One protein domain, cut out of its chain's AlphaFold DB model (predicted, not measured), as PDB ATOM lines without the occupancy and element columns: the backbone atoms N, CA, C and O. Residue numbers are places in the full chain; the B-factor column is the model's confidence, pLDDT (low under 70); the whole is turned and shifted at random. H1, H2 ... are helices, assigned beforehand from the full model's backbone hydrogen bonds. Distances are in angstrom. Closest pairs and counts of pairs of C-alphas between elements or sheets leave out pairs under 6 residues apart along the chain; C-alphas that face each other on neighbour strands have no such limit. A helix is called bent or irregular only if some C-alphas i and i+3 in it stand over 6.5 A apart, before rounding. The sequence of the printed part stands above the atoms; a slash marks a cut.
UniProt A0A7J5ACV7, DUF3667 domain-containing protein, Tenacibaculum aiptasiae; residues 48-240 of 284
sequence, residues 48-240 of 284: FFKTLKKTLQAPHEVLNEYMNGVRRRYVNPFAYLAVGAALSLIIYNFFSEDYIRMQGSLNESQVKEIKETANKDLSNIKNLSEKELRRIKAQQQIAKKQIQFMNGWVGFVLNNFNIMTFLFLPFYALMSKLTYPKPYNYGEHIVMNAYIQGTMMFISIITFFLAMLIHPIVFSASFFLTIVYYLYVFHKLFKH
ATOM      1  N   PHE A  48     -54.871 -49.625 -11.678       88.31
ATOM      2  CA  PHE A  48     -54.490 -48.497 -10.827       88.31
ATOM      3  C   PHE A  48     -54.126 -48.928  -9.417       88.31
ATOM      4  O   PHE A  48     -53.029 -48.611  -8.956       88.31
ATOM      5  N   PHE A  49     -54.970 -49.725  -8.759       89.12
ATOM      6  CA  PHE A  49     -54.650 -50.253  -7.430       89.12
ATOM      7  C   PHE A  49     -53.397 -51.132  -7.465       89.12
ATOM      8  O   PHE A  49     -52.547 -51.044  -6.576       89.12
ATOM      9  N   LYS A  50     -53.223 -51.928  -8.530       92.75
ATOM     10  CA  LYS A  50     -51.989 -52.683  -8.771       92.75
ATOM     11  C   LYS A  50     -50.777 -51.762  -8.919       92.75
ATOM     12  O   LYS A  50     -49.734 -52.061  -8.344       92.75
ATOM     13  N   THR A  51     -50.908 -50.661  -9.660       94.94
ATOM     14  CA  THR A  51     -49.842 -49.675  -9.885       94.94
ATOM     15  C   THR A  51     -49.476 -48.992  -8.580       94.94
ATOM     16  O   THR A  51     -48.322 -49.078  -8.191       94.94
ATOM     17  N   LEU A  52     -50.448 -48.432  -7.852       95.31
ATOM     18  CA  LEU A  52     -50.236 -47.795  -6.550       95.31
ATOM     19  C   LEU A  52     -49.561 -48.746  -5.553       95.31
ATOM     20  O   LEU A  52     -48.568 -48.389  -4.922       95.31
ATOM     21  N   LYS A  53     -50.045 -49.990  -5.444       96.06
ATOM     22  CA  LYS A  53     -49.429 -50.997  -4.570       96.06
ATOM     23  C   LYS A  53     -47.987 -51.293  -4.985       96.06
ATOM     24  O   LYS A  53     -47.104 -51.367  -4.131       96.06
ATOM     25  N   LYS A  54     -47.734 -51.483  -6.284       97.06
ATOM     26  CA  LYS A  54     -46.401 -51.836  -6.783       97.06
ATOM     27  C   LYS A  54     -45.424 -50.669  -6.768       97.06
ATOM     28  O   LYS A  54     -44.265 -50.919  -6.470       97.06
ATOM     29  N   THR A  55     -45.838 -49.427  -6.997       97.19
ATOM     30  CA  THR A  55     -44.945 -48.269  -6.845       97.19
ATOM     31  C   THR A  55     -44.557 -48.059  -5.382       97.19
ATOM     32  O   THR A  55     -43.389 -47.816  -5.105       97.19
ATOM     33  N   LEU A  56     -45.474 -48.276  -4.433       96.69
ATOM     34  CA  LEU A  56     -45.160 -48.219  -3.001       96.69
ATOM     35  C   LEU A  56     -44.210 -49.346  -2.559       96.69
ATOM     36  O   LEU A  56     -43.209 -49.094  -1.891       96.69
ATOM     37  N   GLN A  57     -44.506 -50.596  -2.925       96.25
ATOM     38  CA  GLN A  57     -43.789 -51.764  -2.396       96.25
ATOM     39  C   GLN A  57     -42.559 -52.161  -3.222       96.25
ATOM     40  O   GLN A  57     -41.551 -52.573  -2.658       96.25
ATOM     41  N   ALA A  58     -42.612 -52.045  -4.547       97.12
ATOM     42  CA  ALA A  58     -41.565 -52.493  -5.466       97.12
ATOM     43  C   ALA A  58     -41.427 -51.547  -6.681       97.12
ATOM     44  O   ALA A  58     -41.594 -51.976  -7.825       97.12
ATOM     45  N   PRO A  59     -41.092 -50.257  -6.469       97.38
ATOM     46  CA  PRO A  59     -41.091 -49.252  -7.538       97.38
ATOM     47  C   PRO A  59     -40.149 -49.605  -8.689       97.38
ATOM     48  O   PRO A  59     -40.463 -49.374  -9.849       97.38
ATOM     49  N   HIS A  60     -39.004 -50.215  -8.378       96.88
ATOM     50  CA  HIS A  60     -38.021 -50.652  -9.366       96.88
ATOM     51  C   HIS A  60     -38.570 -51.666 -10.385       96.88
ATOM     52  O   HIS A  60     -38.095 -51.666 -11.515       96.88
ATOM     53  N   GLU A  61     -39.554 -52.502 -10.031       97.56
ATOM     54  CA  GLU A  61     -40.208 -53.402 -10.993       97.56
ATOM     55  C   GLU A  61     -41.018 -52.589 -12.005       97.56
ATOM     56  O   GLU A  61     -40.796 -52.708 -13.206       97.56
ATOM     57  N   VAL A  62     -41.883 -51.690 -11.516       97.81
ATOM     58  CA  VAL A  62     -42.719 -50.818 -12.359       97.81
ATOM     59  C   VAL A  62     -41.849 -50.000 -13.310       97.81
ATOM     60  O   VAL A  62     -42.102 -49.956 -14.513       97.81
ATOM     61  N   LEU A  63     -40.795 -49.383 -12.770       97.75
ATOM     62  CA  LEU A  63     -39.887 -48.540 -13.536       97.75
ATOM     63  C   LEU A  63     -39.089 -49.348 -14.564       97.75
ATOM     64  O   LEU A  63     -39.082 -48.966 -15.729       97.75
ATOM     65  N   ASN A  64     -38.457 -50.463 -14.180       96.50
ATOM     66  CA  ASN A  64     -37.664 -51.263 -15.120       96.50
ATOM     67  C   ASN A  64     -38.527 -51.891 -16.215       96.50
ATOM     68  O   ASN A  64     -38.133 -51.882 -17.375       96.50
ATOM     69  N   GLU A  65     -39.703 -52.414 -15.877       96.50
ATOM     70  CA  GLU A  65     -40.616 -52.963 -16.877       96.50
ATOM     71  C   GLU A  65     -41.075 -51.890 -17.861       96.50
ATOM     72  O   GLU A  65     -41.077 -52.131 -19.069       96.50
ATOM     73  N   TYR A  66     -41.401 -50.693 -17.366       95.88
ATOM     74  CA  TYR A  66     -41.728 -49.580 -18.243       95.88
ATOM     75  C   TYR A  66     -40.516 -49.208 -19.115       95.88
ATOM     76  O   TYR A  66     -40.654 -49.129 -20.332       95.88
ATOM     77  N   MET A  67     -39.306 -49.048 -18.580       94.44
ATOM     78  CA  MET A  67     -38.144 -48.733 -19.434       94.44
ATOM     79  C   MET A  67     -37.871 -49.819 -20.487       94.44
ATOM     80  O   MET A  67     -37.531 -49.495 -21.620       94.44
ATOM     81  N   ASN A  68     -38.152 -51.087 -20.171       95.50
ATOM     82  CA  ASN A  68     -38.017 -52.223 -21.091       95.50
ATOM     83  C   ASN A  68     -39.220 -52.430 -22.038       95.50
ATOM     84  O   ASN A  68     -39.293 -53.447 -22.723       95.50
ATOM     85  N   GLY A  69     -40.170 -51.491 -22.098       92.25
ATOM     86  CA  GLY A  69     -41.237 -51.488 -23.105       92.25
ATOM     87  C   GLY A  69     -42.599 -52.017 -22.649       92.25
ATOM     88  O   GLY A  69     -43.534 -52.048 -23.448       92.25
ATOM     89  N   VAL A  70     -42.783 -52.379 -21.377       92.81
ATOM     90  CA  VAL A  70     -44.103 -52.776 -20.860       92.81
ATOM     91  C   VAL A  70     -44.995 -51.536 -20.704       92.81
ATOM     92  O   VAL A  70     -44.737 -50.667 -19.873       92.81
ATOM     93  N   ARG A  71     -46.071 -51.448 -21.501       88.38
ATOM     94  CA  ARG A  71     -46.981 -50.275 -21.532       88.38
ATOM     95  C   ARG A  71     -48.389 -50.505 -20.978       88.38
ATOM     96  O   ARG A  71     -49.100 -49.532 -20.767       88.38
ATOM     97  N   ARG A  72     -48.808 -51.760 -20.762       86.62
ATOM     98  CA  ARG A  72     -50.187 -52.105 -20.339       86.62
ATOM     99  C   ARG A  72     -50.308 -52.773 -18.968       86.62
ATOM    100  O   ARG A  72     -51.416 -52.961 -18.486       86.62
ATOM    101  N   ARG A  73     -49.198 -53.162 -18.330       90.38
ATOM    102  CA  ARG A  73     -49.246 -53.858 -17.027       90.38
ATOM    103  C   ARG A  73     -49.549 -52.924 -15.852       90.38
ATOM    104  O   ARG A  73     -50.057 -53.386 -14.830       90.38
ATOM    105  N   TYR A  74     -49.212 -51.651 -16.019       92.94
ATOM    106  CA  TYR A  74     -49.393 -50.574 -15.058       92.94
ATOM    107  C   TYR A  74     -50.046 -49.388 -15.762       92.94
ATOM    108  O   TYR A  74     -49.963 -49.269 -16.988       92.94
ATOM    109  N   VAL A  75     -50.662 -48.505 -14.982       92.38
ATOM    110  CA  VAL A  75     -51.221 -47.250 -15.490       92.38
ATOM    111  C   VAL A  75     -50.101 -46.411 -16.099       92.38
ATOM    112  O   VAL A  75     -48.976 -46.410 -15.593       92.38
ATOM    113  N   ASN A  76     -50.396 -45.701 -17.191       92.69
ATOM    114  CA  ASN A  76     -49.455 -44.773 -17.809       92.69
ATOM    115  C   ASN A  76     -48.913 -43.772 -16.759       92.69
ATOM    116  O   ASN A  76     -49.706 -43.238 -15.986       92.69
ATOM    117  N   PRO A  77     -47.599 -43.480 -16.732       95.69
ATOM    118  CA  PRO A  77     -46.981 -42.624 -15.714       95.69
ATOM    119  C   PRO A  77     -47.626 -41.237 -15.598       95.69
ATOM    120  O   PRO A  77     -47.854 -40.748 -14.494       95.69
ATOM    121  N   PHE A  78     -47.949 -40.608 -16.729       95.25
ATOM    122  CA  PHE A  78     -48.541 -39.272 -16.759       95.25
ATOM    123  C   PHE A  78     -50.014 -39.296 -16.368       95.25
ATOM    124  O   PHE A  78     -50.458 -38.406 -15.653       95.25
ATOM    125  N   ALA A  79     -50.756 -40.330 -16.775       92.06
ATOM    126  CA  ALA A  79     -52.134 -40.524 -16.329       92.06
ATOM    127  C   ALA A  79     -52.195 -40.784 -14.815       92.06
ATOM    128  O   ALA A  79     -53.016 -40.202 -14.118       92.06
ATOM    129  N   TYR A  80     -51.277 -41.599 -14.291       93.81
ATOM    130  CA  TYR A  80     -51.166 -41.880 -12.862       93.81
ATOM    131  C   TYR A  80     -50.872 -40.608 -12.049       93.81
ATOM    132  O   TYR A  80     -51.531 -40.358 -11.040       93.81
ATOM    133  N   LEU A  81     -49.951 -39.762 -12.530       96.00
ATOM    134  CA  LEU A  81     -49.714 -38.432 -11.966       96.00
ATOM    135  C   LEU A  81     -50.950 -37.527 -12.078       96.00
ATOM    136  O   LEU A  81     -51.313 -36.888 -11.097       96.00
ATOM    137  N   ALA A  82     -51.608 -37.487 -13.241       94.19
ATOM    138  CA  ALA A  82     -52.780 -36.644 -13.479       94.19
ATOM    139  C   ALA A  82     -53.932 -36.979 -12.527       94.19
ATOM    140  O   ALA A  82     -54.530 -36.070 -11.961       94.19
ATOM    141  N   VAL A  83     -54.211 -38.268 -12.314       92.19
ATOM    142  CA  VAL A  83     -55.247 -38.723 -11.377       92.19
ATOM    143  C   VAL A  83     -54.902 -38.297  -9.950       92.19
ATOM    144  O   VAL A  83     -55.749 -37.731  -9.262       92.19
ATOM    145  N   GLY A  84     -53.653 -38.499  -9.513       94.62
ATOM    146  CA  GLY A  84     -53.206 -38.066  -8.186       94.62
ATOM    147  C   GLY A  84     -53.293 -36.549  -7.999       94.62
ATOM    148  O   GLY A  84     -53.789 -36.082  -6.973       94.62
ATOM    149  N   ALA A  85     -52.876 -35.782  -9.007       95.62
ATOM    150  CA  ALA A  85     -52.943 -34.326  -8.997       95.62
ATOM    151  C   ALA A  85     -54.393 -33.822  -8.971       95.62
ATOM    152  O   ALA A  85     -54.726 -32.982  -8.143       95.62
ATOM    153  N   ALA A  86     -55.273 -34.386  -9.805       94.50
ATOM    154  CA  ALA A  86     -56.683 -34.015  -9.861       94.50
ATOM    155  C   ALA A  86     -57.406 -34.295  -8.537       94.50
ATOM    156  O   ALA A  86     -58.139 -33.440  -8.047       94.50
ATOM    157  N   LEU A  87     -57.163 -35.459  -7.928       94.50
ATOM    158  CA  LEU A  87     -57.719 -35.781  -6.614       94.50
ATOM    159  C   LEU A  87     -57.176 -34.849  -5.529       94.50
ATOM    160  O   LEU A  87     -57.949 -34.353  -4.714       94.50
ATOM    161  N   SER A  88     -55.874 -34.559  -5.552       95.56
ATOM    162  CA  SER A  88     -55.251 -33.616  -4.615       95.56
ATOM    163  C   SER A  88     -55.835 -32.214  -4.765       95.56
ATOM    164  O   SER A  88     -56.193 -31.602  -3.767       95.56
ATOM    165  N   LEU A  89     -56.016 -31.725  -5.997       95.31
ATOM    166  CA  LEU A  89     -56.656 -30.442  -6.289       95.31
ATOM    167  C   LEU A  89     -58.062 -30.381  -5.689       95.31
ATOM    168  O   LEU A  89     -58.374 -29.416  -4.993       95.31
ATOM    169  N   ILE A  90     -58.899 -31.391  -5.947       95.25
ATOM    170  CA  ILE A  90     -60.276 -31.440  -5.436       95.25
ATOM    171  C   ILE A  90     -60.267 -31.395  -3.905       95.25
ATOM    172  O   ILE A  90     -60.966 -30.576  -3.315       95.25
ATOM    173  N   ILE A  91     -59.442 -32.225  -3.267       95.81
ATOM    174  CA  ILE A  91     -59.367 -32.328  -1.806       95.81
ATOM    175  C   ILE A  91     -58.831 -31.032  -1.193       95.81
ATOM    176  O   ILE A  91     -59.451 -30.488  -0.285       95.81
ATOM    177  N   TYR A  92     -57.721 -30.494  -1.696       94.38
ATOM    178  CA  TYR A  92     -57.109 -29.283  -1.145       94.38
ATOM    179  C   TYR A  92     -57.954 -28.032  -1.375       94.38
ATOM    180  O   TYR A  92     -57.922 -27.137  -0.540       94.38
ATOM    181  N   ASN A  93     -58.741 -27.957  -2.454       93.12
ATOM    182  CA  ASN A  93     -59.695 -26.858  -2.628       93.12
ATOM    183  C   ASN A  93     -60.916 -27.014  -1.718       93.12
ATOM    184  O   ASN A  93     -61.343 -26.036  -1.104       93.12
ATOM    185  N   PHE A  94     -61.454 -28.232  -1.599       94.94
ATOM    186  CA  PHE A  94     -62.589 -28.508  -0.720       94.94
ATOM    187  C   PHE A  94     -62.253 -28.216   0.752       94.94
ATOM    188  O   PHE A  94     -63.064 -27.633   1.463       94.94
ATOM    189  N   PHE A  95     -61.032 -28.545   1.184       94.38
ATOM    190  CA  PHE A  95     -60.503 -28.285   2.528       94.38
ATOM    191  C   PHE A  95     -59.437 -27.174   2.526       94.38
ATOM    192  O   PHE A  95     -58.377 -27.308   3.142       94.38
ATOM    193  N   SER A  96     -59.690 -26.077   1.807       90.44
ATOM    194  CA  SER A  96     -58.700 -25.007   1.598       90.44
ATOM    195  C   SER A  96     -58.224 -24.340   2.891       90.44
ATOM    196  O   SER A  96     -57.026 -24.109   3.041       90.44
ATOM    197  N   GLU A  97     -59.112 -24.109   3.858       87.94
ATOM    198  CA  GLU A  97     -58.749 -23.542   5.167       87.94
ATOM    199  C   GLU A  97     -57.794 -24.454   5.955       87.94
ATOM    200  O   GLU A  97     -56.783 -24.001   6.499       87.94
ATOM    201  N   ASP A  98     -58.070 -25.762   5.974       91.50
ATOM    202  CA  ASP A  98     -57.201 -26.752   6.615       91.50
ATOM    203  C   ASP A  98     -55.856 -26.859   5.890       91.50
ATOM    204  O   ASP A  98     -54.807 -26.883   6.536       91.50
ATOM    205  N   TYR A  99     -55.867 -26.854   4.555       89.50
ATOM    206  CA  TYR A  99     -54.654 -26.848   3.741       89.50
ATOM    207  C   TYR A  99     -53.777 -25.619   4.016       89.50
ATOM    208  O   TYR A  99     -52.573 -25.762   4.247       89.50
ATOM    209  N   ILE A 100     -54.369 -24.420   4.074       84.50
ATOM    210  CA  ILE A 100     -53.666 -23.174   4.415       84.50
ATOM    211  C   ILE A 100     -53.061 -23.269   5.820       84.50
ATOM    212  O   ILE A 100     -51.886 -22.939   6.011       84.50
ATOM    213  N   ARG A 101     -53.832 -23.754   6.803       84.31
ATOM    214  CA  ARG A 101     -53.358 -23.939   8.183       84.31
ATOM    215  C   ARG A 101     -52.166 -24.894   8.245       84.31
ATOM    216  O   ARG A 101     -51.195 -24.618   8.945       84.31
ATOM    217  N   MET A 102     -52.216 -25.999   7.504       86.31
ATOM    218  CA  MET A 102     -51.149 -26.999   7.496       86.31
ATOM    219  C   MET A 102     -49.859 -26.488   6.854       86.31
ATOM    220  O   MET A 102     -48.791 -26.695   7.430       86.31
ATOM    221  N   GLN A 103     -49.946 -25.771   5.731       80.06
ATOM    222  CA  GLN A 103     -48.779 -25.148   5.091       80.06
ATOM    223  C   GLN A 103     -48.077 -24.136   6.019       80.06
ATOM    224  O   GLN A 103     -46.853 -24.046   6.049       80.06
ATOM    225  N   GLY A 104     -48.836 -23.406   6.839       75.31
ATOM    226  CA  GLY A 104     -48.275 -22.446   7.796       75.31
ATOM    227  C   GLY A 104     -47.650 -23.058   9.058       75.31
ATOM    228  O   GLY A 104     -47.018 -22.330   9.821       75.31
ATOM    229  N   SER A 105     -47.811 -24.364   9.304       74.19
ATOM    230  CA  SER A 105     -47.557 -24.966  10.626       74.19
ATOM    231  C   SER A 105     -46.089 -25.002  11.068       74.19
ATOM    232  O   SER A 105     -45.820 -24.954  12.264       74.19
ATOM    233  N   LEU A 106     -45.118 -25.036  10.145       66.94
ATOM    234  CA  LEU A 106     -43.690 -25.004  10.508       66.94
ATOM    235  C   LEU A 106     -43.228 -23.628  11.017       66.94
ATOM    236  O   LEU A 106     -42.236 -23.550  11.733       66.94
ATOM    237  N   ASN A 107     -43.968 -22.567  10.682       74.44
ATOM    238  CA  ASN A 107     -43.674 -21.183  11.061       74.44
ATOM    239  C   ASN A 107     -44.867 -20.541  11.789       74.44
ATOM    240  O   ASN A 107     -45.089 -19.335  11.673       74.44
ATOM    241  N   GLU A 108     -45.664 -21.331  12.515       76.00
ATOM    242  CA  GLU A 108     -46.936 -20.879  13.091       76.00
ATOM    243  C   GLU A 108     -46.772 -19.637  13.984       76.00
ATOM    244  O   GLU A 108     -47.550 -18.688  13.872       76.00
ATOM    245  N   SER A 109     -45.712 -19.596  14.800       80.06
ATOM    246  CA  SER A 109     -45.378 -18.449  15.656       80.06
ATOM    247  C   SER A 109     -45.108 -17.176  14.849       80.06
ATOM    248  O   SER A 109     -45.683 -16.128  15.139       80.06
ATOM    249  N   GLN A 110     -44.299 -17.276  13.795       81.56
ATOM    250  CA  GLN A 110     -43.956 -16.151  12.928       81.56
ATOM    251  C   GLN A 110     -45.176 -15.664  12.132       81.56
ATOM    252  O   GLN A 110     -45.410 -14.462  12.013       81.56
ATOM    253  N   VAL A 111     -45.997 -16.580  11.609       80.81
ATOM    254  CA  VAL A 111     -47.225 -16.225  10.878       80.81
ATOM    255  C   VAL A 111     -48.228 -15.534  11.803       80.81
ATOM    256  O   VAL A 111     -48.889 -14.579  11.383       80.81
ATOM    257  N   LYS A 112     -48.334 -15.977  13.061       85.06
ATOM    258  CA  LYS A 112     -49.181 -15.339  14.072       85.06
ATOM    259  C   LYS A 112     -48.713 -13.915  14.377       85.06
ATOM    260  O   LYS A 112     -49.534 -13.003  14.329       85.06
ATOM    261  N   GLU A 113     -47.413 -13.704  14.571       85.94
ATOM    262  CA  GLU A 113     -46.829 -12.375  14.800       85.94
ATOM    263  C   GLU A 113     -47.083 -11.412  13.624       85.94
ATOM    264  O   GLU A 113     -47.464 -10.252  13.821       85.94
ATOM    265  N   ILE A 114     -46.953 -11.897  12.383       85.19
ATOM    266  CA  ILE A 114     -47.250 -11.103  11.179       85.19
ATOM    267  C   ILE A 114     -48.741 -10.730  11.138       85.19
ATOM    268  O   ILE A 114     -49.077  -9.579  10.849       85.19
ATOM    269  N   LYS A 115     -49.650 -11.662  11.462       86.50
ATOM    270  CA  LYS A 115     -51.102 -11.400  11.530       86.50
ATOM    271  C   LYS A 115     -51.464 -10.396  12.620       86.50
ATOM    272  O   LYS A 115     -52.247  -9.484  12.360       86.50
ATOM    273  N   GLU A 116     -50.879 -10.522  13.805       88.94
ATOM    274  CA  GLU A 116     -51.070  -9.573  14.905       88.94
ATOM    275  C   GLU A 116     -50.568  -8.176  14.523       88.94
ATOM    276  O   GLU A 116     -51.281  -7.188  14.703       88.94
ATOM    277  N   THR A 117     -49.393  -8.086  13.896       87.56
ATOM    278  CA  THR A 117     -48.827  -6.815  13.420       87.56
ATOM    279  C   THR A 117     -49.684  -6.182  12.324       87.56
ATOM    280  O   THR A 117     -49.909  -4.970  12.337       87.56
ATOM    281  N   ALA A 118     -50.213  -6.979  11.393       87.94
ATOM    282  CA  ALA A 118     -51.095  -6.496  10.333       87.94
ATOM    283  C   ALA A 118     -52.432  -5.961  10.879       87.94
ATOM    284  O   ALA A 118     -52.930  -4.939  10.395       87.94
ATOM    285  N   ASN A 119     -52.978  -6.607  11.910       88.69
ATOM    286  CA  ASN A 119     -54.276  -6.273  12.503       88.69
ATOM    287  C   ASN A 119     -54.181  -5.344  13.723       88.69
ATOM    288  O   ASN A 119     -55.201  -5.048  14.341       88.69
ATOM    289  N   LYS A 120     -52.979  -4.868  14.068       86.50
ATOM    290  CA  LYS A 120     -52.744  -4.008  15.231       86.50
ATOM    291  C   LYS A 120     -53.613  -2.747  15.180       86.50
ATOM    292  O   LYS A 120     -53.509  -1.950  14.244       86.50
ATOM    293  N   ASP A 121     -54.441  -2.562  16.207       84.44
ATOM    294  CA  ASP A 121     -55.267  -1.368  16.369       84.44
ATOM    295  C   ASP A 121     -54.430  -0.224  16.953       84.44
ATOM    296  O   ASP A 121     -53.992  -0.254  18.105       84.44
ATOM    297  N   LEU A 122     -54.179   0.786  16.124       80.50
ATOM    298  CA  LEU A 122     -53.364   1.946  16.477       80.50
ATOM    299  C   LEU A 122     -54.140   2.991  17.287       80.50
ATOM    300  O   LEU A 122     -53.515   3.884  17.852       80.50
ATOM    301  N   SER A 123     -55.473   2.896  17.350       76.81
ATOM    302  CA  SER A 123     -56.316   3.872  18.055       76.81
ATOM    303  C   SER A 123     -56.183   3.786  19.580       76.81
ATOM    304  O   SER A 123     -56.320   4.791  20.274       76.81
ATOM    305  N   ASN A 124     -55.828   2.607  20.098       72.62
ATOM    306  CA  ASN A 124     -55.727   2.338  21.534       72.62
ATOM    307  C   ASN A 124     -54.374   2.721  22.151       72.62
ATOM    308  O   ASN A 124     -54.216   2.669  23.371       72.62
ATOM    309  N   ILE A 125     -53.390   3.120  21.341       78.44
ATOM    310  CA  ILE A 125     -52.057   3.476  21.832       78.44
ATOM    311  C   ILE A 125     -51.996   4.994  22.053       78.44
ATOM    312  O   ILE A 125     -51.805   5.772  21.118       78.44
ATOM    313  N   LYS A 126     -52.170   5.424  23.307       75.19
ATOM    314  CA  LYS A 126     -52.039   6.832  23.722       75.19
ATOM    315  C   LYS A 126     -50.562   7.201  23.932       75.19
ATOM    316  O   LYS A 126     -49.778   6.360  24.359       75.19
ATOM    317  N   ASN A 127     -50.202   8.463  23.670       73.44
ATOM    318  CA  ASN A 127     -48.851   9.034  23.841       73.44
ATOM    319  C   ASN A 127     -47.748   8.474  22.912       73.44
ATOM    320  O   ASN A 127     -46.609   8.304  23.336       73.44
ATOM    321  N   LEU A 128     -48.055   8.213  21.638       77.94
ATOM    322  CA  LEU A 128     -47.038   7.894  20.625       77.94
ATOM    323  C   LEU A 128     -46.387   9.162  20.065       77.94
ATOM    324  O   LEU A 128     -47.091  10.078  19.636       77.94
ATOM    325  N   SER A 129     -45.057   9.183  19.955       81.81
ATOM    326  CA  SER A 129     -44.387  10.196  19.131       81.81
ATOM    327  C   SER A 129     -44.727   9.996  17.645       81.81
ATOM    328  O   SER A 129     -44.948   8.871  17.185       81.81
ATOM    329  N   GLU A 130     -44.711  11.067  16.839       83.81
ATOM    330  CA  GLU A 130     -44.967  10.958  15.389       83.81
ATOM    331  C   GLU A 130     -44.024   9.961  14.696       83.81
ATOM    332  O   GLU A 130     -44.416   9.251  13.765       83.81
ATOM    333  N   LYS A 131     -42.773   9.884  15.164       85.00
ATOM    334  CA  LYS A 131     -41.755   8.976  14.628       85.00
ATOM    335  C   LYS A 131     -42.084   7.515  14.932       85.00
ATOM    336  O   LYS A 131     -41.904   6.662  14.063       85.00
ATOM    337  N   GLU A 132     -42.583   7.219  16.130       85.12
ATOM    338  CA  GLU A 132     -43.027   5.874  16.506       85.12
ATOM    339  C   GLU A 132     -44.298   5.479  15.757       85.12
ATOM    340  O   GLU A 132     -44.359   4.380  15.208       85.12
ATOM    341  N   LEU A 133     -45.263   6.393  15.622       85.44
ATOM    342  CA  LEU A 133     -46.482   6.141  14.856       85.44
ATOM    343  C   LEU A 133     -46.173   5.812  13.387       85.44
ATOM    344  O   LEU A 133     -46.734   4.864  12.836       85.44
ATOM    345  N   ARG A 134     -45.250   6.550  12.750       86.19
ATOM    346  CA  ARG A 134     -44.801   6.264  11.373       86.19
ATOM    347  C   ARG A 134     -44.132   4.893  11.259       86.19
ATOM    348  O   ARG A 134     -44.426   4.164  10.316       86.19
ATOM    349  N   ARG A 135     -43.278   4.518  12.218       87.38
ATOM    350  CA  ARG A 135     -42.620   3.198  12.245       87.38
ATOM    351  C   ARG A 135     -43.627   2.058  12.374       87.38
ATOM    352  O   ARG A 135     -43.553   1.108  11.601       87.38
ATOM    353  N   ILE A 136     -44.584   2.170  13.296       86.75
ATOM    354  CA  ILE A 136     -45.600   1.130  13.505       86.75
ATOM    355  C   ILE A 136     -46.522   1.024  12.284       86.75
ATOM    356  O   ILE A 136     -46.815  -0.084  11.844       86.75
ATOM    357  N   LYS A 137     -46.932   2.149  11.676       88.69
ATOM    358  CA  LYS A 137     -47.709   2.131  10.424       88.69
ATOM    359  C   LYS A 137     -46.942   1.468   9.279       88.69
ATOM    360  O   LYS A 137     -47.529   0.671   8.553       88.69
ATOM    361  N   ALA A 138     -45.646   1.747   9.144       88.69
ATOM    362  CA  ALA A 138     -44.802   1.091   8.149       88.69
ATOM    363  C   ALA A 138     -44.727  -0.427   8.391       88.69
ATOM    364  O   ALA A 138     -44.952  -1.201   7.465       88.69
ATOM    365  N   GLN A 139     -44.504  -0.863   9.636       90.31
ATOM    366  CA  GLN A 139     -44.509  -2.285  10.007       90.31
ATOM    367  C   GLN A 139     -45.858  -2.955   9.719       90.31
ATOM    368  O   GLN A 139     -45.896  -4.021   9.109       90.31
ATOM    369  N   GLN A 140     -46.968  -2.310  10.087       91.06
ATOM    370  CA  GLN A 140     -48.315  -2.801   9.803       91.06
ATOM    371  C   GLN A 140     -48.559  -2.933   8.295       91.06
ATOM    372  O   GLN A 140     -49.122  -3.928   7.844       91.06
ATOM    373  N   GLN A 141     -48.141  -1.946   7.501       92.19
ATOM    374  CA  GLN A 141     -48.311  -1.971   6.050       92.19
ATOM    375  C   GLN A 141     -47.473  -3.078   5.398       92.19
ATOM    376  O   GLN A 141     -47.972  -3.768   4.507       92.19
ATOM    377  N   ILE A 142     -46.239  -3.288   5.863       89.88
ATOM    378  CA  ILE A 142     -45.383  -4.399   5.429       89.88
ATOM    379  C   ILE A 142     -46.049  -5.736   5.770       89.88
ATOM    380  O   ILE A 142     -46.200  -6.575   4.886       89.88
ATOM    381  N   ALA A 143     -46.528  -5.906   7.006       89.19
ATOM    382  CA  ALA A 143     -47.210  -7.122   7.443       89.19
ATOM    383  C   ALA A 143     -48.491  -7.401   6.633       89.19
ATOM    384  O   ALA A 143     -48.726  -8.533   6.207       89.19
ATOM    385  N   LYS A 144     -49.292  -6.366   6.329       90.06
ATOM    386  CA  LYS A 144     -50.472  -6.477   5.449       90.06
ATOM    387  C   LYS A 144     -50.093  -6.908   4.033       90.06
ATOM    388  O   LYS A 144     -50.698  -7.844   3.512       90.06
ATOM    389  N   LYS A 145     -49.082  -6.271   3.426       89.38
ATOM    390  CA  LYS A 145     -48.567  -6.659   2.099       89.38
ATOM    391  C   LYS A 145     -48.057  -8.104   2.106       89.38
ATOM    392  O   LYS A 145     -48.331  -8.845   1.167       89.38
ATOM    393  N   GLN A 146     -47.374  -8.522   3.170       86.31
ATOM    394  CA  GLN A 146     -46.856  -9.880   3.317       86.31
ATOM    395  C   GLN A 146     -47.979 -10.925   3.381       86.31
ATOM    396  O   GLN A 146     -47.907 -11.934   2.683       86.31
ATOM    397  N   ILE A 147     -49.044 -10.671   4.151       84.88
ATOM    398  CA  ILE A 147     -50.218 -11.560   4.212       84.88
ATOM    399  C   ILE A 147     -50.958 -11.593   2.878       84.88
ATOM    400  O   ILE A 147     -51.320 -12.671   2.415       84.88
ATOM    401  N   GLN A 148     -51.168 -10.437   2.244       88.50
ATOM    402  CA  GLN A 148     -51.821 -10.366   0.939       88.50
ATOM    403  C   GLN A 148     -51.044 -11.167  -0.111       88.50
ATOM    404  O   GLN A 148     -51.644 -11.935  -0.860       88.50
ATOM    405  N   PHE A 149     -49.715 -11.027  -0.136       86.75
ATOM    406  CA  PHE A 149     -48.850 -11.801  -1.017       86.75
ATOM    407  C   PHE A 149     -48.939 -13.300  -0.720       86.75
ATOM    408  O   PHE A 149     -49.146 -14.087  -1.637       86.75
ATOM    409  N   MET A 150     -48.839 -13.697   0.553       84.00
ATOM    410  CA  MET A 150     -48.922 -15.099   0.968       84.00
ATOM    411  C   MET A 150     -50.262 -15.730   0.565       84.00
ATOM    412  O   MET A 150     -50.276 -16.787  -0.057       84.00
ATOM    413  N   ASN A 151     -51.383 -15.067   0.859       83.94
ATOM    414  CA  ASN A 151     -52.715 -15.555   0.506       83.94
ATOM    415  C   ASN A 151     -52.915 -15.594  -1.016       83.94
ATOM    416  O   ASN A 151     -53.461 -16.565  -1.537       83.94
ATOM    417  N   GLY A 152     -52.434 -14.576  -1.737       87.75
ATOM    418  CA  GLY A 152     -52.470 -14.541  -3.199       87.75
ATOM    419  C   GLY A 152     -51.651 -15.668  -3.831       87.75
ATOM    420  O   GLY A 152     -52.123 -16.328  -4.753       87.75
ATOM    421  N   TRP A 153     -50.460 -15.944  -3.294       86.44
ATOM    422  CA  TRP A 153     -49.608 -17.048  -3.730       86.44
ATOM    423  C   TRP A 153     -50.263 -18.407  -3.481       86.44
ATOM    424  O   TRP A 153     -50.323 -19.233  -4.389       86.44
ATOM    425  N   VAL A 154     -50.799 -18.637  -2.278       85.31
ATOM    426  CA  VAL A 154     -51.479 -19.899  -1.956       85.31
ATOM    427  C   VAL A 154     -52.713 -20.090  -2.837       85.31
ATOM    428  O   VAL A 154     -52.879 -21.168  -3.406       85.31
ATOM    429  N   GLY A 155     -53.525 -19.047  -3.028       87.19
ATOM    430  CA  GLY A 155     -54.671 -19.085  -3.937       87.19
ATOM    431  C   GLY A 155     -54.262 -19.379  -5.382       87.19
ATOM    432  O   GLY A 155     -54.861 -20.230  -6.033       87.19
ATOM    433  N   PHE A 156     -53.194 -18.748  -5.876       90.12
ATOM    434  CA  PHE A 156     -52.650 -19.028  -7.205       90.12
ATOM    435  C   PHE A 156     -52.189 -20.485  -7.344       90.12
ATOM    436  O   PHE A 156     -52.524 -21.132  -8.335       90.12
ATOM    437  N   VAL A 157     -51.472 -21.021  -6.353       87.75
ATOM    438  CA  VAL A 157     -51.025 -22.421  -6.356       87.75
ATOM    439  C   VAL A 157     -52.214 -23.380  -6.318       87.75
ATOM    440  O   VAL A 157     -52.226 -24.326  -7.098       87.75
ATOM    441  N   LEU A 158     -53.216 -23.141  -5.469       87.81
ATOM    442  CA  LEU A 158     -54.407 -23.993  -5.370       87.81
ATOM    443  C   LEU A 158     -55.235 -23.978  -6.657       87.81
ATOM    444  O   LEU A 158     -55.603 -25.040  -7.153       87.81
ATOM    445  N   ASN A 159     -55.452 -22.801  -7.243       89.69
ATOM    446  CA  ASN A 159     -56.215 -22.656  -8.484       89.69
ATOM    447  C   ASN A 159     -55.489 -23.257  -9.697       89.69
ATOM    448  O   ASN A 159     -56.129 -23.647 -10.670       89.69
ATOM    449  N   ASN A 160     -54.155 -23.353  -9.644       92.69
ATOM    450  CA  ASN A 160     -53.320 -23.851 -10.739       92.69
ATOM    451  C   ASN A 160     -52.576 -25.150 -10.388       92.69
ATOM    452  O   ASN A 160     -51.602 -25.499 -11.058       92.69
ATOM    453  N   PHE A 161     -53.019 -25.884  -9.363       91.69
ATOM    454  CA  PHE A 161     -52.263 -26.993  -8.767       91.69
ATOM    455  C   PHE A 161     -51.845 -28.062  -9.788       91.69
ATOM    456  O   PHE A 161     -50.691 -28.495  -9.810       91.69
ATOM    457  N   ASN A 162     -52.756 -28.456 -10.685       92.38
ATOM    458  CA  ASN A 162     -52.470 -29.464 -11.709       92.38
ATOM    459  C   ASN A 162     -51.408 -28.983 -12.703       92.38
ATOM    460  O   ASN A 162     -50.463 -29.713 -12.995       92.38
ATOM    461  N   ILE A 163     -51.530 -27.746 -13.194       94.12
ATOM    462  CA  ILE A 163     -50.558 -27.166 -14.130       94.12
ATOM    463  C   ILE A 163     -49.195 -27.061 -13.450       94.12
ATOM    464  O   ILE A 163     -48.198 -27.480 -14.028       94.12
ATOM    465  N   MET A 164     -49.159 -26.587 -12.202       93.06
ATOM    466  CA  MET A 164     -47.933 -26.524 -11.407       93.06
ATOM    467  C   MET A 164     -47.293 -27.901 -11.254       93.06
ATOM    468  O   MET A 164     -46.091 -28.049 -11.457       93.06
ATOM    469  N   THR A 165     -48.093 -28.928 -10.970       94.56
ATOM    470  CA  THR A 165     -47.613 -30.306 -10.828       94.56
ATOM    471  C   THR A 165     -46.874 -30.783 -12.083       94.56
ATOM    472  O   THR A 165     -45.767 -31.316 -11.982       94.56
ATOM    473  N   PHE A 166     -47.432 -30.549 -13.274       96.31
ATOM    474  CA  PHE A 166     -46.769 -30.907 -14.532       96.31
ATOM    475  C   PHE A 166     -45.619 -29.963 -14.899       96.31
ATOM    476  O   PHE A 166     -44.624 -30.418 -15.463       96.31
ATOM    477  N   LEU A 167     -45.697 -28.684 -14.531       95.50
ATOM    478  CA  LEU A 167     -44.625 -27.708 -14.735       95.50
ATOM    479  C   LEU A 167     -43.366 -28.058 -13.928       95.50
ATOM    480  O   LEU A 167     -42.251 -27.905 -14.423       95.50
ATOM    481  N   PHE A 168     -43.528 -28.583 -12.710       94.88
ATOM    482  CA  PHE A 168     -42.415 -29.055 -11.883       94.88
ATOM    483  C   PHE A 168     -41.902 -30.448 -12.287       94.88
ATOM    484  O   PHE A 168     -40.839 -30.869 -11.832       94.88
ATOM    485  N   LEU A 169     -42.578 -31.187 -13.168       97.38
ATOM    486  CA  LEU A 169     -42.114 -32.517 -13.570       97.38
ATOM    487  C   LEU A 169     -40.750 -32.497 -14.304       97.38
ATOM    488  O   LEU A 169     -39.861 -33.252 -13.896       97.38
ATOM    489  N   PRO A 170     -40.511 -31.632 -15.315       97.19
ATOM    490  CA  PRO A 170     -39.185 -31.453 -15.919       97.19
ATOM    491  C   PRO A 170     -38.101 -31.074 -14.906       97.19
ATOM    492  O   PRO A 170     -36.943 -31.484 -15.031       97.19
ATOM    493  N   PHE A 171     -38.487 -30.316 -13.883       95.12
ATOM    494  CA  PHE A 171     -37.611 -29.888 -12.809       95.12
ATOM    495  C   PHE A 171     -37.155 -31.064 -11.936       95.12
ATOM    496  O   PHE A 171     -35.953 -31.293 -11.767       95.12
ATOM    497  N   TYR A 172     -38.103 -31.882 -11.474       96.25
ATOM    498  CA  TYR A 172     -37.800 -33.122 -10.759       96.25
ATOM    499  C   TYR A 172     -36.956 -34.072 -11.614       96.25
ATOM    500  O   TYR A 172     -35.970 -34.637 -11.134       96.25
ATOM    501  N   ALA A 173     -37.282 -34.203 -12.902       97.50
ATOM    502  CA  ALA A 173     -36.499 -34.998 -13.839       97.50
ATOM    503  C   ALA A 173     -35.053 -34.495 -13.944       97.50
ATOM    504  O   ALA A 173     -34.128 -35.306 -13.865       97.50
ATOM    505  N   LEU A 174     -34.841 -33.180 -14.036       96.62
ATOM    506  CA  LEU A 174     -33.514 -32.570 -14.110       96.62
ATOM    507  C   LEU A 174     -32.708 -32.847 -12.842       96.62
ATOM    508  O   LEU A 174     -31.595 -33.364 -12.934       96.62
ATOM    509  N   MET A 175     -33.280 -32.592 -11.664       95.56
ATOM    510  CA  MET A 175     -32.631 -32.895 -10.385       95.56
ATOM    511  C   MET A 175     -32.218 -34.369 -10.295       95.56
ATOM    512  O   MET A 175     -31.089 -34.704  -9.916       95.56
ATOM    513  N   SER A 176     -33.119 -35.261 -10.697       96.75
ATOM    514  CA  SER A 176     -32.889 -36.702 -10.686       96.75
ATOM    515  C   SER A 176     -31.801 -37.126 -11.667       96.75
ATOM    516  O   SER A 176     -30.941 -37.928 -11.313       96.75
ATOM    517  N   LYS A 177     -31.772 -36.526 -12.863       97.12
ATOM    518  CA  LYS A 177     -30.775 -36.782 -13.903       97.12
ATOM    519  C   LYS A 177     -29.398 -36.291 -13.475       97.12
ATOM    520  O   LYS A 177     -28.406 -36.996 -13.650       97.12
ATOM    521  N   LEU A 178     -29.325 -35.111 -12.862       96.31
ATOM    522  CA  LEU A 178     -28.083 -34.564 -12.320       96.31
ATOM    523  C   LEU A 178     -27.566 -35.381 -11.132       96.31
ATOM    524  O   LEU A 178     -26.355 -35.450 -10.929       96.31
ATOM    525  N   THR A 179     -28.439 -36.040 -10.371       95.88
ATOM    526  CA  THR A 179     -28.048 -36.903  -9.241       95.88
ATOM    527  C   THR A 179     -27.666 -38.322  -9.697       95.88
ATOM    528  O   THR A 179     -26.675 -38.905  -9.230       95.88
ATOM    529  N   TYR A 180     -28.405 -38.863 -10.664       95.38
ATOM    530  CA  TYR A 180     -28.314 -40.234 -11.165       95.38
ATOM    531  C   TYR A 180     -28.152 -40.267 -12.700       95.38
ATOM    532  O   TYR A 180     -29.064 -40.663 -13.413       95.38
ATOM    533  N   PRO A 181     -26.989 -39.865 -13.241       93.31
ATOM    534  CA  PRO A 181     -26.855 -39.558 -14.668       93.31
ATOM    535  C   PRO A 181     -26.807 -40.757 -15.624       93.31
ATOM    536  O   PRO A 181     -27.021 -40.562 -16.816       93.31
ATOM    537  N   LYS A 182     -26.485 -41.967 -15.162       92.88
ATOM    538  CA  LYS A 182     -26.391 -43.181 -15.994       92.88
ATOM    539  C   LYS A 182     -27.186 -44.310 -15.334       92.88
ATOM    540  O   LYS A 182     -27.195 -44.325 -14.106       92.88
ATOM    541  N   PRO A 183     -27.761 -45.263 -16.096       95.00
ATOM    542  CA  PRO A 183     -27.721 -45.368 -17.562       95.00
ATOM    543  C   PRO A 183     -28.844 -44.595 -18.268       95.00
ATOM    544  O   PRO A 183     -28.791 -44.432 -19.480       95.00
ATOM    545  N   TYR A 184     -29.830 -44.103 -17.519       95.94
ATOM    546  CA  TYR A 184     -31.070 -43.595 -18.093       95.94
ATOM    547  C   TYR A 184     -30.939 -42.189 -18.698       95.94
ATOM    548  O   TYR A 184     -30.226 -41.326 -18.177       95.94
ATOM    549  N   ASN A 185     -31.641 -41.927 -19.794       97.19
ATOM    550  CA  ASN A 185     -31.746 -40.631 -20.460       97.19
ATOM    551  C   ASN A 185     -32.769 -39.705 -19.770       97.19
ATOM    552  O   ASN A 185     -33.507 -40.107 -18.874       97.19
ATOM    553  N   TYR A 186     -32.810 -38.430 -20.165       97.88
ATOM    554  CA  TYR A 186     -33.691 -37.443 -19.525       97.88
ATOM    555  C   TYR A 186     -35.188 -37.787 -19.635       97.88
ATOM    556  O   TYR A 186     -35.923 -37.604 -18.668       97.88
ATOM    557  N   GLY A 187     -35.632 -38.344 -20.765       97.75
ATOM    558  CA  GLY A 187     -37.016 -38.790 -20.952       97.75
ATOM    559  C   GLY A 187     -37.401 -39.928 -20.003       97.75
ATOM    560  O   GLY A 187     -38.475 -39.915 -19.406       97.75
ATOM    561  N   GLU A 188     -36.490 -40.867 -19.768       97.81
ATOM    562  CA  GLU A 188     -36.683 -41.913 -18.761       97.81
ATOM    563  C   GLU A 188     -36.772 -41.308 -17.352       97.81
ATOM    564  O   GLU A 188     -37.618 -41.713 -16.557       97.81
ATOM    565  N   HIS A 189     -35.977 -40.279 -17.040       98.12
ATOM    566  CA  HIS A 189     -36.107 -39.553 -15.774       98.12
ATOM    567  C   HIS A 189     -37.453 -38.829 -15.639       98.12
ATOM    568  O   HIS A 189     -38.009 -38.818 -14.539       98.12
ATOM    569  N   ILE A 190     -38.017 -38.275 -16.718       98.50
ATOM    570  CA  ILE A 190     -39.382 -37.718 -16.706       98.50
ATOM    571  C   ILE A 190     -40.386 -38.802 -16.304       98.50
ATOM    572  O   ILE A 190     -41.176 -38.598 -15.386       98.50
ATOM    573  N   VAL A 191     -40.316 -39.973 -16.935       98.12
ATOM    574  CA  VAL A 191     -41.205 -41.105 -16.639       98.12
ATOM    575  C   VAL A 191     -41.064 -41.580 -15.189       98.12
ATOM    576  O   VAL A 191     -42.072 -41.780 -14.510       98.12
ATOM    577  N   MET A 192     -39.831 -41.734 -14.692       98.19
ATOM    578  CA  MET A 192     -39.588 -42.124 -13.299       98.19
ATOM    579  C   MET A 192     -40.217 -41.124 -12.333       98.19
ATOM    580  O   MET A 192     -40.926 -41.518 -11.409       98.19
ATOM    581  N   ASN A 193     -39.988 -39.829 -12.561       98.31
ATOM    582  CA  ASN A 193     -40.526 -38.792 -11.690       98.31
ATOM    583  C   ASN A 193     -42.046 -38.678 -11.807       98.31
ATOM    584  O   ASN A 193     -42.677 -38.393 -10.801       98.31
ATOM    585  N   ALA A 194     -42.657 -38.975 -12.952       98.31
ATOM    586  CA  ALA A 194     -44.111 -39.002 -13.067       98.31
ATOM    587  C   ALA A 194     -44.733 -40.087 -12.167       98.31
ATOM    588  O   ALA A 194     -45.668 -39.797 -11.422       98.31
ATOM    589  N   TYR A 195     -44.163 -41.299 -12.133       98.06
ATOM    590  CA  TYR A 195     -44.595 -42.327 -11.176       98.06
ATOM    591  C   TYR A 195     -44.333 -41.926  -9.723       98.06
ATOM    592  O   TYR A 195     -45.214 -42.092  -8.880       98.06
ATOM    593  N   ILE A 196     -43.144 -41.391  -9.420       97.94
ATOM    594  CA  ILE A 196     -42.787 -40.974  -8.057       97.94
ATOM    595  C   ILE A 196     -43.750 -39.892  -7.565       97.94
ATOM    596  O   ILE A 196     -44.348 -40.058  -6.507       97.94
ATOM    597  N   GLN A 197     -43.939 -38.824  -8.343       97.69
ATOM    598  CA  GLN A 197     -44.829 -37.722  -7.990       97.69
ATOM    599  C   GLN A 197     -46.281 -38.191  -7.904       97.69
ATOM    600  O   GLN A 197     -46.961 -37.839  -6.950       97.69
ATOM    601  N   GLY A 198     -46.736 -39.061  -8.813       96.81
ATOM    602  CA  GLY A 198     -48.072 -39.647  -8.726       96.81
ATOM    603  C   GLY A 198     -48.278 -40.384  -7.403       96.81
ATOM    604  O   GLY A 198     -49.237 -40.110  -6.692       96.81
ATOM    605  N   THR A 199     -47.336 -41.244  -7.003       97.25
ATOM    606  CA  THR A 199     -47.408 -41.938  -5.707       97.25
ATOM    607  C   THR A 199     -47.369 -40.964  -4.535       97.25
ATOM    608  O   THR A 199     -48.125 -41.136  -3.581       97.25
ATOM    609  N   MET A 200     -46.549 -39.916  -4.620       96.50
ATOM    610  CA  MET A 200     -46.482 -38.890  -3.585       96.50
ATOM    611  C   MET A 200     -47.773 -38.087  -3.446       96.50
ATOM    612  O   MET A 200     -48.104 -37.746  -2.320       96.50
ATOM    613  N   MET A 201     -48.536 -37.860  -4.521       95.75
ATOM    614  CA  MET A 201     -49.864 -37.233  -4.434       95.75
ATOM    615  C   MET A 201     -50.847 -38.103  -3.636       95.75
ATOM    616  O   MET A 201     -51.619 -37.613  -2.819       95.75
ATOM    617  N   PHE A 202     -50.802 -39.426  -3.806       95.50
ATOM    618  CA  PHE A 202     -51.650 -40.318  -3.004       95.50
ATOM    619  C   PHE A 202     -51.217 -40.362  -1.540       95.50
ATOM    620  O   PHE A 202     -52.061 -40.325  -0.645       95.50
ATOM    621  N   ILE A 203     -49.907 -40.398  -1.284       95.50
ATOM    622  CA  ILE A 203     -49.374 -40.300   0.078       95.50
ATOM    623  C   ILE A 203     -49.760 -38.954   0.700       95.50
ATOM    624  O   ILE A 203     -50.197 -38.938   1.847       95.50
ATOM    625  N   SER A 204     -49.657 -37.846  -0.041       94.75
ATOM    626  CA  SER A 204     -49.954 -36.509   0.471       94.75
ATOM    627  C   SER A 204     -51.426 -36.367   0.848       94.75
ATOM    628  O   SER A 204     -51.718 -35.801   1.899       94.75
ATOM    629  N   ILE A 205     -52.345 -36.940   0.063       95.75
ATOM    630  CA  ILE A 205     -53.771 -37.038   0.406       95.75
ATOM    631  C   ILE A 205     -53.965 -37.796   1.729       95.75
ATOM    632  O   ILE A 205     -54.659 -37.312   2.620       95.75
ATOM    633  N   ILE A 206     -53.325 -38.958   1.894       95.69
ATOM    634  CA  ILE A 206     -53.435 -39.749   3.131       95.69
ATOM    635  C   ILE A 206     -52.885 -38.957   4.324       95.69
ATOM    636  O   ILE A 206     -53.546 -38.845   5.354       95.69
ATOM    637  N   THR A 207     -51.695 -38.366   4.186       95.12
ATOM    638  CA  THR A 207     -51.082 -37.573   5.259       95.12
ATOM    639  C   THR A 207     -51.861 -36.301   5.570       95.12
ATOM    640  O   THR A 207     -51.844 -35.867   6.714       95.12
ATOM    641  N   PHE A 208     -52.561 -35.725   4.589       95.56
ATOM    642  CA  PHE A 208     -53.431 -34.568   4.782       95.56
ATOM    643  C   PHE A 208     -54.591 -34.918   5.714       95.56
ATOM    644  O   PHE A 208     -54.756 -34.278   6.749       95.56
ATOM    645  N   PHE A 209     -55.320 -36.000   5.432       96.69
ATOM    646  CA  PHE A 209     -56.390 -36.455   6.324       96.69
ATOM    647  C   PHE A 209     -55.867 -36.877   7.702       96.69
ATOM    648  O   PHE A 209     -56.464 -36.521   8.714       96.69
ATOM    649  N   LEU A 210     -54.720 -37.561   7.780       95.88
ATOM    650  CA  LEU A 210     -54.093 -37.873   9.071       95.88
ATOM    651  C   LEU A 210     -53.718 -36.606   9.854       95.88
ATOM    652  O   LEU A 210     -53.883 -36.566  11.071       95.88
ATOM    653  N   ALA A 211     -53.253 -35.558   9.176       94.56
ATOM    654  CA  ALA A 211     -52.939 -34.281   9.801       94.56
ATOM    655  C   ALA A 211     -54.187 -33.535  10.292       94.56
ATOM    656  O   ALA A 211     -54.098 -32.840  11.303       94.56
ATOM    657  N   MET A 212     -55.340 -33.700   9.629       94.06
ATOM    658  CA  MET A 212     -56.624 -33.185  10.130       94.06
ATOM    659  C   MET A 212     -57.034 -33.868  11.439       94.06
ATOM    660  O   MET A 212     -57.591 -33.215  12.314       94.06
ATOM    661  N   LEU A 213     -56.760 -35.171  11.570       94.44
ATOM    662  CA  LEU A 213     -57.157 -35.968  12.735       94.44
ATOM    663  C   LEU A 213     -56.198 -35.838  13.924       94.44
ATOM    664  O   LEU A 213     -56.629 -35.961  15.066       94.44
ATOM    665  N   ILE A 214     -54.902 -35.650  13.658       93.31
ATOM    666  CA  ILE A 214     -53.846 -35.734  14.676       93.31
ATOM    667  C   ILE A 214     -53.254 -34.353  14.959       93.31
ATOM    668  O   ILE A 214     -53.451 -33.799  16.035       93.31
ATOM    669  N   HIS A 215     -52.473 -33.816  14.018       90.81
ATOM    670  CA  HIS A 215     -51.791 -32.533  14.167       90.81
ATOM    671  C   HIS A 215     -51.277 -32.028  12.803       90.81
ATOM    672  O   HIS A 215     -50.736 -32.835  12.038       90.81
ATOM    673  N   PRO A 216     -51.318 -30.708  12.509       89.19
ATOM    674  CA  PRO A 216     -50.830 -30.141  11.244       89.19
ATOM    675  C   PRO A 216     -49.388 -30.519  10.875       89.19
ATOM    676  O   PRO A 216     -49.063 -30.670   9.698       89.19
ATOM    677  N   ILE A 217     -48.531 -30.746  11.877       88.12
ATOM    678  CA  ILE A 217     -47.127 -31.148  11.675       88.12
ATOM    679  C   ILE A 217     -46.979 -32.462  10.898       88.12
ATOM    680  O   ILE A 217     -45.960 -32.662  10.245       88.12
ATOM    681  N   VAL A 218     -47.985 -33.346  10.928       91.81
ATOM    682  CA  VAL A 218     -47.977 -34.602  10.162       91.81
ATOM    683  C   VAL A 218     -47.934 -34.314   8.660       91.81
ATOM    684  O   VAL A 218     -47.189 -34.966   7.930       91.81
ATOM    685  N   PHE A 219     -48.669 -33.295   8.201       90.94
ATOM    686  CA  PHE A 219     -48.641 -32.880   6.801       90.94
ATOM    687  C   PHE A 219     -47.284 -32.273   6.443       90.94
ATOM    688  O   PHE A 219     -46.689 -32.652   5.438       90.94
ATOM    689  N   SER A 220     -46.725 -31.421   7.300       86.81
ATOM    690  CA  SER A 220     -45.379 -30.867   7.106       86.81
ATOM    691  C   SER A 220     -44.292 -31.949   7.080       86.81
ATOM    692  O   SER A 220     -43.376 -31.904   6.258       86.81
ATOM    693  N   ALA A 221     -44.418 -32.981   7.918       87.69
ATOM    694  CA  ALA A 221     -43.507 -34.120   7.937       87.69
ATOM    695  C   ALA A 221     -43.563 -34.958   6.644       87.69
ATOM    696  O   ALA A 221     -42.579 -35.619   6.296       87.69
ATOM    697  N   SER A 222     -44.666 -34.893   5.884       88.00
ATOM    698  CA  SER A 222     -44.790 -35.572   4.586       88.00
ATOM    699  C   SER A 222     -43.753 -35.088   3.556       88.00
ATOM    700  O   SER A 222     -43.358 -35.845   2.662       88.00
ATOM    701  N   PHE A 223     -43.207 -33.876   3.722       85.81
ATOM    702  CA  PHE A 223     -42.086 -33.399   2.912       85.81
ATOM    703  C   PHE A 223     -40.836 -34.274   3.102       85.81
ATOM    704  O   PHE A 223     -40.211 -34.697   2.129       85.81
ATOM    705  N   PHE A 224     -40.502 -34.640   4.343       88.25
ATOM    706  CA  PHE A 224     -39.392 -35.558   4.613       88.25
ATOM    707  C   PHE A 224     -39.692 -36.969   4.106       88.25
ATOM    708  O   PHE A 224     -38.809 -37.621   3.546       88.25
ATOM    709  N   LEU A 225     -40.947 -37.416   4.223       91.12
ATOM    710  CA  LEU A 225     -41.386 -38.691   3.655       91.12
ATOM    711  C   LEU A 225     -41.177 -38.735   2.134       91.12
ATOM    712  O   LEU A 225     -40.775 -39.769   1.608       91.12
ATOM    713  N   THR A 226     -41.358 -37.604   1.445       89.38
ATOM    714  CA  THR A 226     -41.063 -37.469   0.010       89.38
ATOM    715  C   THR A 226     -39.599 -37.769  -0.281       89.38
ATOM    716  O   THR A 226     -39.301 -38.581  -1.155       89.38
ATOM    717  N   ILE A 227     -38.677 -37.165   0.474       90.12
ATOM    718  CA  ILE A 227     -37.234 -37.390   0.311       90.12
ATOM    719  C   ILE A 227     -36.891 -38.859   0.582       90.12
ATOM    720  O   ILE A 227     -36.171 -39.481  -0.201       90.12
ATOM    721  N   VAL A 228     -37.442 -39.439   1.651       92.94
ATOM    722  CA  VAL A 228     -37.232 -40.851   2.006       92.94
ATOM    723  C   VAL A 228     -37.733 -41.778   0.899       92.94
ATOM    724  O   VAL A 228     -36.998 -42.671   0.475       92.94
ATOM    725  N   TYR A 229     -38.942 -41.551   0.383       95.56
ATOM    726  CA  TYR A 229     -39.502 -42.345  -0.709       95.56
ATOM    727  C   TYR A 229     -38.682 -42.195  -1.996       95.56
ATOM    728  O   TYR A 229     -38.386 -43.185  -2.665       95.56
ATOM    729  N   TYR A 230     -38.222 -40.983  -2.304       93.75
ATOM    730  CA  TYR A 230     -37.345 -40.718  -3.441       93.75
ATOM    731  C   TYR A 230     -36.044 -41.529  -3.359       93.75
ATOM    732  O   TYR A 230     -35.662 -42.224  -4.306       93.75
ATOM    733  N   LEU A 231     -35.377 -41.488  -2.201       93.38
ATOM    734  CA  LEU A 231     -34.170 -42.270  -1.945       93.38
ATOM    735  C   LEU A 231     -34.448 -43.768  -2.012       93.38
ATOM    736  O   LEU A 231     -33.638 -44.493  -2.584       93.38
ATOM    737  N   TYR A 232     -35.576 -44.229  -1.475       95.94
ATOM    738  CA  TYR A 232     -35.992 -45.626  -1.536       95.94
ATOM    739  C   TYR A 232     -36.140 -46.117  -2.982       95.94
ATOM    740  O   TYR A 232     -35.543 -47.133  -3.356       95.94
ATOM    741  N   VAL A 233     -36.873 -45.370  -3.816       97.62
ATOM    742  CA  VAL A 233     -37.101 -45.698  -5.229       97.62
ATOM    743  C   VAL A 233     -35.772 -45.830  -5.965       97.62
ATOM    744  O   VAL A 233     -35.511 -46.858  -6.593       97.62
ATOM    745  N   PHE A 234     -34.896 -44.831  -5.846       96.62
ATOM    746  CA  PHE A 234     -33.621 -44.830  -6.561       96.62
ATOM    747  C   PHE A 234     -32.586 -45.788  -5.973       96.62
ATOM    748  O   PHE A 234     -31.801 -46.365  -6.724       96.62
ATOM    749  N   HIS A 235     -32.603 -46.023  -4.661       96.06
ATOM    750  CA  HIS A 235     -31.809 -47.073  -4.029       96.06
ATOM    751  C   HIS A 235     -32.141 -48.440  -4.637       96.06
ATOM    752  O   HIS A 235     -31.231 -49.163  -5.046       96.06
ATOM    753  N   LYS A 236     -33.437 -48.764  -4.758       96.81
ATOM    754  CA  LYS A 236     -33.902 -50.019  -5.360       96.81
ATOM    755  C   LYS A 236     -33.622 -50.083  -6.859       96.81
ATOM    756  O   LYS A 236     -33.123 -51.102  -7.327       96.81
ATOM    757  N   LEU A 237     -33.903 -49.011  -7.602       96.69
ATOM    758  CA  LEU A 237     -33.722 -48.971  -9.056       96.69
ATOM    759  C   LEU A 237     -32.255 -49.175  -9.456       96.69
ATOM    760  O   LEU A 237     -31.957 -50.007 -10.308       96.69
ATOM    761  N   PHE A 238     -31.338 -48.462  -8.799       95.50
ATOM    762  CA  PHE A 238     -29.905 -48.527  -9.091       95.50
ATOM    763  C   PHE A 238     -29.153 -49.612  -8.314       95.50
ATOM    764  O   PHE A 238     -27.935 -49.723  -8.457       95.50
ATOM    765  N   LYS A 239     -29.854 -50.401  -7.488       95.19
ATOM    766  CA  LYS A 239     -29.270 -51.455  -6.642       95.19
ATOM    767  C   LYS A 239     -28.084 -50.942  -5.813       95.19
ATOM    768  O   LYS A 239     -27.037 -51.580  -5.718       95.19
ATOM    769  N   HIS A 240     -28.220 -49.740  -5.259       94.81
ATOM    770  CA  HIS A 240     -27.166 -49.132  -4.454       94.81
ATOM    771  C   HIS A 240     -27.034 -49.828  -3.095       94.81
ATOM    772  O   HIS A 240     -27.998 -50.360  -2.560       94.81
TER     773      HIS A 240
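Overview. This is residues 48 to 240 of the 284 residues of the protein "DUF3667 domain-containing protein" of Tenacibaculum aiptasiae (UniProt A0A7J5ACV7). A body of helices has a row of three long ones at its core, H9 between H3 and H10, with H1 and H8 crossing H9 and a long arm of H5 and H6 reaching away from it. The arm makes much of the length, and residues 120 to 129 close its far end. The printed part has 193 residues with ten named helices, H1 to H10 along the chain, and no named strand; the class is all helix. It is loose, with a radius of gyration of the C-alphas of 21.8 A, and spans 76 by 34 by 28 A.

Along the chain. H1, residues 48 to 57, begins with C-alpha 48 at (-54.490, -48.497, -10.827). H2 is residues 59 to 67, H3 77 to 94, 25.8 A long, and H4 96 to 103. H5, residues 105 to 119, 20.0 A long, is irregular: C-alphas 106 and 109 are 8.5 A apart. H6, residues 130 to 159, measures 42.7 A from C-alpha 130 at (-44.967, 10.958, 15.389). H7 is residues 161 to 167, H8 169 to 179, and H9 186 to 213, 39.9 A long. H10, residues 217 to 237, 30.4 A long, ends with C-alpha 237 at (-33.722, -48.971, -9.056) and has a kink of 32 degrees near residue 224.

Arrangement. H9 is the hub, touching five helices. H3 touches it at a shallow tilt of 28 degrees, the same way, closest at the C-alphas of Leu 81 and Gly 198, 3.8 A apart. H9 and H10 form a helical hairpin, 31 degrees, closest at Ala 211 and Val 218, C-alphas 5.0 A apart. H1 touches residues 195 to 199 of H9, about perpendicular at 88 degrees, closest at the C-alphas of Leu 52 and Thr 199, 6.6 A. H8 touches residues 186 to 194 of H9 at 69 degrees, a steep tilt only just short of perpendicular, closest at the C-alphas of Ala 173 and Ile 190, 4.9 A. H4 only just touches H9, with 3 pairs of C-alphas within 8 A, closest at Asp 98 and Met 212, 7.4 A. H2 touches H10, closest at the C-alphas of His 60 and Leu 237, 4.6 A. H7 touches H3, closest at the C-alphas of Ala 85 and Asn 162, 5.6 A. H5 touches H6 at a steep tilt of 48 degrees, opposite ways, closest at the C-alphas of Ala 118 and Gln 140, 4.7 A. H6 and H9 are apart. Every O i to N i+4 pair is within hydrogen-bond range in H1, H2, H3, H4, H6, H7, H8 and H9; in H5 it is 9 of 11, in H10 15 of 17.

Size, cuts and confidence. The C-alphas farthest apart are those of Gly 69 and Asn 127, 77.0 A. The printed part has no cut, and no link is long. Mean pLDDT of the printed part is 91.3; residue 106 alone is under 70.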